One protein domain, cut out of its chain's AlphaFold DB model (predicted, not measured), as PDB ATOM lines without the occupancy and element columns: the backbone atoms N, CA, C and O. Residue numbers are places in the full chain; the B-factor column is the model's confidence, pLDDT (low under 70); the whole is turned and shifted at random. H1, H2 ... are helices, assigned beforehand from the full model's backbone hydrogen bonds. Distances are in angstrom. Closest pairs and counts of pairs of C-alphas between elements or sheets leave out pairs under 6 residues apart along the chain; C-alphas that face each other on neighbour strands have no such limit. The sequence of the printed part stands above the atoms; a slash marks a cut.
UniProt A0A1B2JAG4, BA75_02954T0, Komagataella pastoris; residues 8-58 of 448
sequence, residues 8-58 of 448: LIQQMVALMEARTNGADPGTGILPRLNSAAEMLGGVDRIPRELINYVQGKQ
ATOM      1  N   LEU A   8     -12.518 -31.556  18.937       85.81
ATOM      2  CA  LEU A   8     -13.832 -30.940  18.760       85.81
ATOM      3  C   LEU A   8     -13.715 -29.457  18.381       85.81
ATOM      4  O   LEU A   8     -14.335 -29.013  17.417       85.81
ATOM      5  N   ILE A   9     -12.887 -28.694  19.102       85.25
ATOM      6  CA  ILE A   9     -12.693 -27.267  18.826       85.25
ATOM      7  C   ILE A   9     -12.013 -27.063  17.467       85.25
ATOM      8  O   ILE A   9     -12.387 -26.143  16.746       85.25
ATOM      9  N   GLN A  10     -11.083 -27.937  17.068       87.31
ATOM     10  CA  GLN A  10     -10.478 -27.888  15.730       87.31
ATOM     11  C   GLN A  10     -11.525 -28.051  14.619       87.31
ATOM     12  O   GLN A  10     -11.545 -27.263  13.675       87.31
ATOM     13  N   GLN A  11     -12.429 -29.028  14.748       88.00
ATOM     14  CA  GLN A  11     -13.513 -29.231  13.780       88.00
ATOM     15  C   GLN A  11     -14.468 -28.036  13.735       88.00
ATOM     16  O   GLN A  11     -14.880 -27.608  12.656       88.00
ATOM     17  N   MET A  12     -14.789 -27.458  14.894       85.19
ATOM     18  CA  MET A  12     -15.617 -26.256  14.963       85.19
ATOM     19  C   MET A  12     -14.955 -25.062  14.276       85.19
ATOM     20  O   MET A  12     -15.615 -24.366  13.508       85.19
ATOM     21  N   VAL A  13     -13.663 -24.828  14.529       87.38
ATOM     22  CA  VAL A  13     -12.885 -23.770  13.869       87.38
ATOM     23  C   VAL A  13     -12.903 -23.965  12.356       87.38
ATOM     24  O   VAL A  13     -13.268 -23.031  11.648       87.38
ATOM     25  N   ALA A  14     -12.617 -25.175  11.870       87.69
ATOM     26  CA  ALA A  14     -12.639 -25.483  10.442       87.69
ATOM     27  C   ALA A  14     -14.018 -25.220   9.810       87.69
ATOM     28  O   ALA A  14     -14.113 -24.626   8.736       87.69
ATOM     29  N   LEU A  15     -15.101 -25.599  10.496       87.25
ATOM     30  CA  LEU A  15     -16.467 -25.339  10.037       87.25
ATOM     31  C   LEU A  15     -16.795 -23.838  10.000       87.25
ATOM     32  O   LEU A  15     -17.437 -23.372   9.059       87.25
ATOM     33  N   MET A  16     -16.364 -23.074  11.007       84.88
ATOM     34  CA  MET A  16     -16.556 -21.623  11.030       84.88
ATOM     35  C   MET A  16     -15.741 -20.928   9.938       84.88
ATOM     36  O   MET A  16     -16.275 -20.053   9.265       84.88
ATOM     37  N   GLU A  17     -14.488 -21.328   9.722       86.38
ATOM     38  CA  GLU A  17     -13.624 -20.800   8.658       86.38
ATOM     39  C   GLU A  17     -14.170 -21.124   7.260       86.38
ATOM     40  O   GLU A  17     -14.165 -20.264   6.381       86.38
ATOM     41  N   ALA A  18     -14.756 -22.307   7.057       87.44
ATOM     42  CA  ALA A  18     -15.423 -22.646   5.798       87.44
ATOM     43  C   ALA A  18     -16.597 -21.698   5.472       87.44
ATOM     44  O   ALA A  18     -16.897 -21.454   4.304       87.44
ATOM     45  N   ARG A  19     -17.243 -21.111   6.492       85.81
ATOM     46  CA  ARG A  19     -18.343 -20.145   6.326       85.81
ATOM     47  C   ARG A  19     -17.879 -18.713   6.066       85.81
ATOM     48  O   ARG A  19     -18.720 -17.862   5.785       85.81
ATOM     49  N   THR A  20     -16.579 -18.418   6.134       87.94
ATOM     50  CA  THR A  20     -16.076 -17.048   5.939       87.94
ATOM     51  C   THR A  20     -15.677 -16.722   4.504       87.94
ATOM     52  O   THR A  20     -15.183 -15.623   4.264       87.94
ATOM     53  N   ASN A  21     -15.872 -17.642   3.551       87.81
ATOM     54  CA  ASN A  21     -15.527 -17.455   2.135       87.81
ATOM     55  C   ASN A  21     -14.080 -16.949   1.926       87.81
ATOM     56  O   ASN A  21     -13.830 -16.025   1.154       87.81
ATOM     57  N   GLY A  22     -13.123 -17.500   2.683       88.31
ATOM     58  CA  GLY A  22     -11.708 -17.117   2.593       88.31
ATOM     59  C   GLY A  22     -11.353 -15.753   3.204       88.31
ATOM     60  O   GLY A  22     -10.289 -15.215   2.901       88.31
ATOM     61  N   ALA A  23     -12.218 -15.172   4.043       93.19
ATOM     62  CA  ALA A  23     -11.888 -13.951   4.776       93.19
ATOM     63  C   ALA A  23     -10.702 -14.142   5.735       93.19
ATOM     64  O   ALA A  23     -10.513 -15.212   6.318       93.19
ATOM     65  N   ASP A  24      -9.954 -13.061   5.946       93.69
ATOM     66  CA  ASP A  24      -8.789 -13.039   6.822       93.69
ATOM     67  C   ASP A  24      -9.183 -13.404   8.275       93.69
ATOM     68  O   ASP A  24     -10.203 -12.906   8.784       93.69
ATOM     69  N   PRO A  25      -8.416 -14.277   8.960       90.19
ATOM     70  CA  PRO A  25      -8.717 -14.730  10.320       90.19
ATOM     71  C   PRO A  25      -8.735 -13.600  11.360       90.19
ATOM     72  O   PRO A  25      -9.426 -13.724  12.373       90.19
ATOM     73  N   GLY A  26      -8.040 -12.488  11.107       90.75
ATOM     74  CA  GLY A  26      -8.024 -11.311  11.977       90.75
ATOM     75  C   GLY A  26      -9.243 -10.394  11.834       90.75
ATOM     76  O   GLY A  26      -9.236  -9.300  12.396       90.75
ATOM     77  N   THR A  27     -10.266 -10.792  11.066       94.06
ATOM     78  CA  THR A  27     -11.421  -9.939  10.739       94.06
ATOM     79  C   THR A  27     -12.772 -10.603  10.995       94.06
ATOM     80  O   THR A  27     -12.892 -11.826  11.115       94.06
ATOM     81  N   GLY A  28     -13.816  -9.777  11.076       93.31
ATOM     82  CA  GLY A  28     -15.205 -10.186  11.235       93.31
ATOM     83  C   GLY A  28     -15.485 -10.863  12.570       93.31
ATOM     84  O   GLY A  28     -16.210 -11.854  12.617       93.31
ATOM     85  N   ILE A  29     -14.930 -10.352  13.668       92.50
ATOM     86  CA  ILE A  29     -15.179 -10.934  14.992       92.50
ATOM     87  C   ILE A  29     -16.672 -10.910  15.368       92.50
ATOM     88  O   ILE A  29     -17.141 -11.858  15.989       92.50
ATOM     89  N   LEU A  30     -17.440  -9.881  14.973       93.12
ATOM     90  CA  LEU A  30     -18.886  -9.828  15.231       93.12
ATOM     91  C   LEU A  30     -19.640 -10.961  14.522       93.12
ATOM     92  O   LEU A  30     -20.334 -11.712  15.208       93.12
ATOM     93  N   PRO A  31     -19.532 -11.122  13.186       93.00
ATOM     94  CA  PRO A  31     -20.205 -12.224  12.510       93.00
ATOM     95  C   PRO A  31     -19.706 -13.589  13.002       93.00
ATOM     96  O   PRO A  31     -20.528 -14.473  13.215       93.00
ATOM     97  N   ARG A  32     -18.402 -13.750  13.284       91.81
ATOM     98  CA  ARG A  32     -17.858 -14.996  13.856       91.81
ATOM     99  C   ARG A  32     -18.469 -15.321  15.222       91.81
ATOM    100  O   ARG A  32     -18.865 -16.461  15.451       91.81
ATOM    101  N   LEU A  33     -18.576 -14.332  16.112       92.69
ATOM    102  CA  LEU A  33     -19.177 -14.507  17.435       92.69
ATOM    103  C   LEU A  33     -20.660 -14.879  17.333       92.69
ATOM    104  O   LEU A  33     -21.104 -15.787  18.030       92.69
ATOM    105  N   ASN A  34     -21.408 -14.217  16.446       91.69
ATOM    106  CA  ASN A  34     -22.822 -14.518  16.224       91.69
ATOM    107  C   ASN A  34     -23.012 -15.940  15.684       91.69
ATOM    108  O   ASN A  34     -23.811 -16.691  16.235       91.69
ATOM    109  N   SER A  35     -22.231 -16.349  14.679       90.25
ATOM    110  CA  SER A  35     -22.289 -17.715  14.148       90.25
ATOM    111  C   SER A  35     -21.934 -18.763  15.206       90.25
ATOM    112  O   SER A  35     -22.611 -19.783  15.304       90.25
ATOM    113  N   ALA A  36     -20.917 -18.513  16.036       91.38
ATOM    114  CA  ALA A  36     -20.572 -19.412  17.137       91.38
ATOM    115  C   ALA A  36     -21.704 -19.512  18.175       91.38
ATOM    116  O   ALA A  36     -22.035 -20.609  18.624       91.38
ATOM    117  N   ALA A  37     -22.325 -18.383  18.527       92.81
ATOM    118  CA  ALA A  37     -23.447 -18.343  19.458       92.81
ATOM    119  C   ALA A  37     -24.679 -19.080  18.909       92.81
ATOM    120  O   ALA A  37     -25.321 -19.817  19.654       92.81
ATOM    121  N   GLU A  38     -24.986 -18.938  17.619       91.25
ATOM    122  CA  GLU A  38     -26.067 -19.674  16.949       91.25
ATOM    123  C   GLU A  38     -25.823 -21.188  16.979       91.25
ATOM    124  O   GLU A  38     -26.726 -21.955  17.308       91.25
ATOM    125  N   MET A  39     -24.593 -21.625  16.697       89.19
ATOM    126  CA  MET A  39     -24.230 -23.047  16.677       89.19
ATOM    127  C   MET A  39     -24.253 -23.697  18.066       89.19
ATOM    128  O   MET A  39     -24.534 -24.888  18.180       89.19
ATOM    129  N   LEU A  40     -23.947 -22.934  19.116       91.44
ATOM    130  CA  LEU A  40     -23.816 -23.441  20.487       91.44
ATOM    131  C   LEU A  40     -25.010 -23.117  21.394       91.44
ATOM    132  O   LEU A  40     -25.041 -23.530  22.555       91.44
ATOM    133  N   GLY A  41     -26.010 -22.401  20.878       92.06
ATOM    134  CA  GLY A  41     -27.207 -22.021  21.626       92.06
ATOM    135  C   GLY A  41     -26.972 -20.911  22.657       92.06
ATOM    136  O   GLY A  41     -27.621 -20.911  23.702       92.06
ATOM    137  N   GLY A  42     -26.037 -19.996  22.391       93.62
ATOM    138  CA  GLY A  42     -25.786 -18.792  23.188       93.62
ATOM    139  C   GLY A  42     -24.305 -18.429  23.328       93.62
ATOM    140  O   GLY A  42     -23.428 -19.284  23.239       93.62
ATOM    141  N   VAL A  43     -24.027 -17.146  23.593       92.06
ATOM    142  CA  VAL A  43     -22.659 -16.626  23.809       92.06
ATOM    143  C   VAL A  43     -22.020 -17.232  25.065       92.06
ATOM    144  O   VAL A  43     -20.847 -17.595  25.041       92.06
ATOM    145  N   ASP A  44     -22.804 -17.434  26.127       91.69
ATOM    146  CA  ASP A  44     -22.329 -17.997  27.401       91.69
ATOM    147  C   ASP A  44     -21.894 -19.467  27.294       91.69
ATOM    148  O   ASP A  44     -21.214 -19.992  28.174       91.69
ATOM    149  N   ARG A  45     -22.284 -20.148  26.208       92.38
ATOM    150  CA  ARG A  45     -21.948 -21.553  25.938       92.38
ATOM    151  C   ARG A  45     -20.691 -21.714  25.089       92.38
ATOM    152  O   ARG A  45     -20.277 -22.844  24.835       92.38
ATOM    153  N   ILE A  46     -20.082 -20.615  24.642       92.25
ATOM    154  CA  ILE A  46     -18.869 -20.648  23.823       92.25
ATOM    155  C   ILE A  46     -17.680 -21.086  24.691       92.25
ATOM    156  O   ILE A  46     -17.341 -20.392  25.655       92.25
ATOM    157  N   PRO A  47     -16.995 -22.201  24.358       91.94
ATOM    158  CA  PRO A  47     -15.846 -22.668  25.122       91.94
ATOM    159  C   PRO A  47     -14.742 -21.614  25.188       91.94
ATOM    160  O   PRO A  47     -14.378 -21.003  24.179       91.94
ATOM    161  N   ARG A  48     -14.147 -21.434  26.374       89.62
ATOM    162  CA  ARG A  48     -13.096 -20.426  26.575       89.62
ATOM    163  C   ARG A  48     -11.876 -20.658  25.682       89.62
ATOM    164  O   ARG A  48     -11.247 -19.699  25.249       89.62
ATOM    165  N   GLU A  49     -11.579 -21.915  25.374       89.62
ATOM    166  CA  GLU A  49     -10.533 -22.322  24.431       89.62
ATOM    167  C   GLU A  49     -10.742 -21.709  23.042       89.62
ATOM    168  O   GLU A  49      -9.803 -21.168  22.460       89.62
ATOM    169  N   LEU A  50     -11.984 -21.718  22.546       90.06
ATOM    170  CA  LEU A  50     -12.328 -21.128  21.257       90.06
ATOM    171  C   LEU A  50     -12.209 -19.599  21.291       90.06
ATOM    172  O   LEU A  50     -11.658 -19.009  20.364       90.06
ATOM    173  N   ILE A  51     -12.664 -18.960  22.375       91.62
ATOM    174  CA  ILE A  51     -12.504 -17.509  22.572       91.62
ATOM    175  C   ILE A  51     -11.020 -17.133  22.538       91.62
ATOM    176  O   ILE A  51     -10.631 -16.240  21.788       91.62
ATOM    177  N   ASN A  52     -10.184 -17.841  23.301       90.19
ATOM    178  CA  ASN A  52      -8.748 -17.582  23.373       90.19
ATOM    179  C   ASN A  52      -8.058 -17.811  22.016       90.19
ATOM    180  O   ASN A  52      -7.183 -17.033  21.643       90.19
ATOM    181  N   TYR A  53      -8.463 -18.841  21.263       89.50
ATOM    182  CA  TYR A  53      -7.950 -19.092  19.914       89.50
ATOM    183  C   TYR A  53      -8.264 -17.936  18.963       89.50
ATOM    184  O   TYR A  53      -7.357 -17.376  18.348       89.50
ATOM    185  N   VAL A  54      -9.538 -17.542  18.873       90.56
ATOM    186  CA  VAL A  54      -9.972 -16.469  17.967       90.56
ATOM    187  C   VAL A  54      -9.349 -15.132  18.371       90.56
ATOM    188  O   VAL A  54      -8.881 -14.396  17.501       90.56
ATOM    189  N   GLN A  55      -9.283 -14.842  19.675       91.56
ATOM    190  CA  GLN A  55      -8.597 -13.670  20.217       91.56
ATOM    191  C   GLN A  55      -7.113 -13.667  19.826       91.56
ATOM    192  O   GLN A  55      -6.614 -12.645  19.368       91.56
ATOM    193  N   GLY A  56      -6.432 -14.813  19.925       91.50
ATOM    194  CA  GLY A  56      -5.036 -14.987  19.516       91.50
ATOM    195  C   GLY A  56      -4.763 -14.600  18.059       91.50
ATOM    196  O   GLY A  56      -3.675 -14.112  17.749       91.50
ATOM    197  N   LYS A  57      -5.756 -14.767  17.174       91.56
ATOM    198  CA  LYS A  57      -5.679 -14.387  15.754       91.56
ATOM    199  C   LYS A  57      -6.012 -12.922  15.475       91.56
ATOM    200  O   LYS A  57      -5.718 -12.453  14.379       91.56
ATOM    201  N   GLN A  58      -6.599 -12.197  16.426       92.75
ATOM    202  CA  GLN A  58      -6.888 -10.776  16.235       92.75
ATOM    203  C   GLN A  58      -5.601  -9.945  16.231       92.75
ATOM    204  O   GLN A  58      -4.579 -10.340  16.802       92.75
TER     205      GLN A  58
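AT A GLANCE: This is residues 8 to 58 of the 448 residues of the protein "BA75_02954T0" of Komagataella pastoris (UniProt A0A1B2JAG4). Three short helices make a small rounded triangle: H2, the longest by residues, H3 beside it, and H1 set obliquely to both. The 51 printed residues hold H1, H2 and H3 in that order and no named strand; the class is all helix. The whole is compact, with a radius of gyration of the C-alphas of 10.0 A and spans of 25 by 21 by 19 A.

IN THESE COORDINATES: H2, residues 29 to 40, is 16.2 A long. H1, residues 8 to 18, is 15.5 A long and begins at C-alpha 8 (-13.832, -30.940, 18.760). H3, residues 48 to 57, is 14.4 A long and ends at C-alpha 57 (-5.679, -14.387, 15.754).

HOW THE PARTS SIT: H2, with residues 32 to 36 alone, only just touches H1, with 3 pairs of C-alphas within 8 A; the closest, Met 16 and Arg 32, are 7.3 A apart. They run opposite ways at a steep tilt of 53 degrees. H1 and H3 only just touch, also with 3 pairs; the closest C-alphas, of Ile 9 and Leu 50, are 6.6 A apart. They run the same way at a steep tilt of 43 degrees. H2 and H3 are near each other, their closest C-alphas 8.2 A apart. In H1, H2 and H3 every O i to N i+4 pair is within hydrogen-bond range.

THE WHOLE: The two farthest C-alphas, of Gly 22 and Asp 44, are 27.0 A apart. Both links are short, the printed part has no cut, and no printed residue is under 70 in pLDDT.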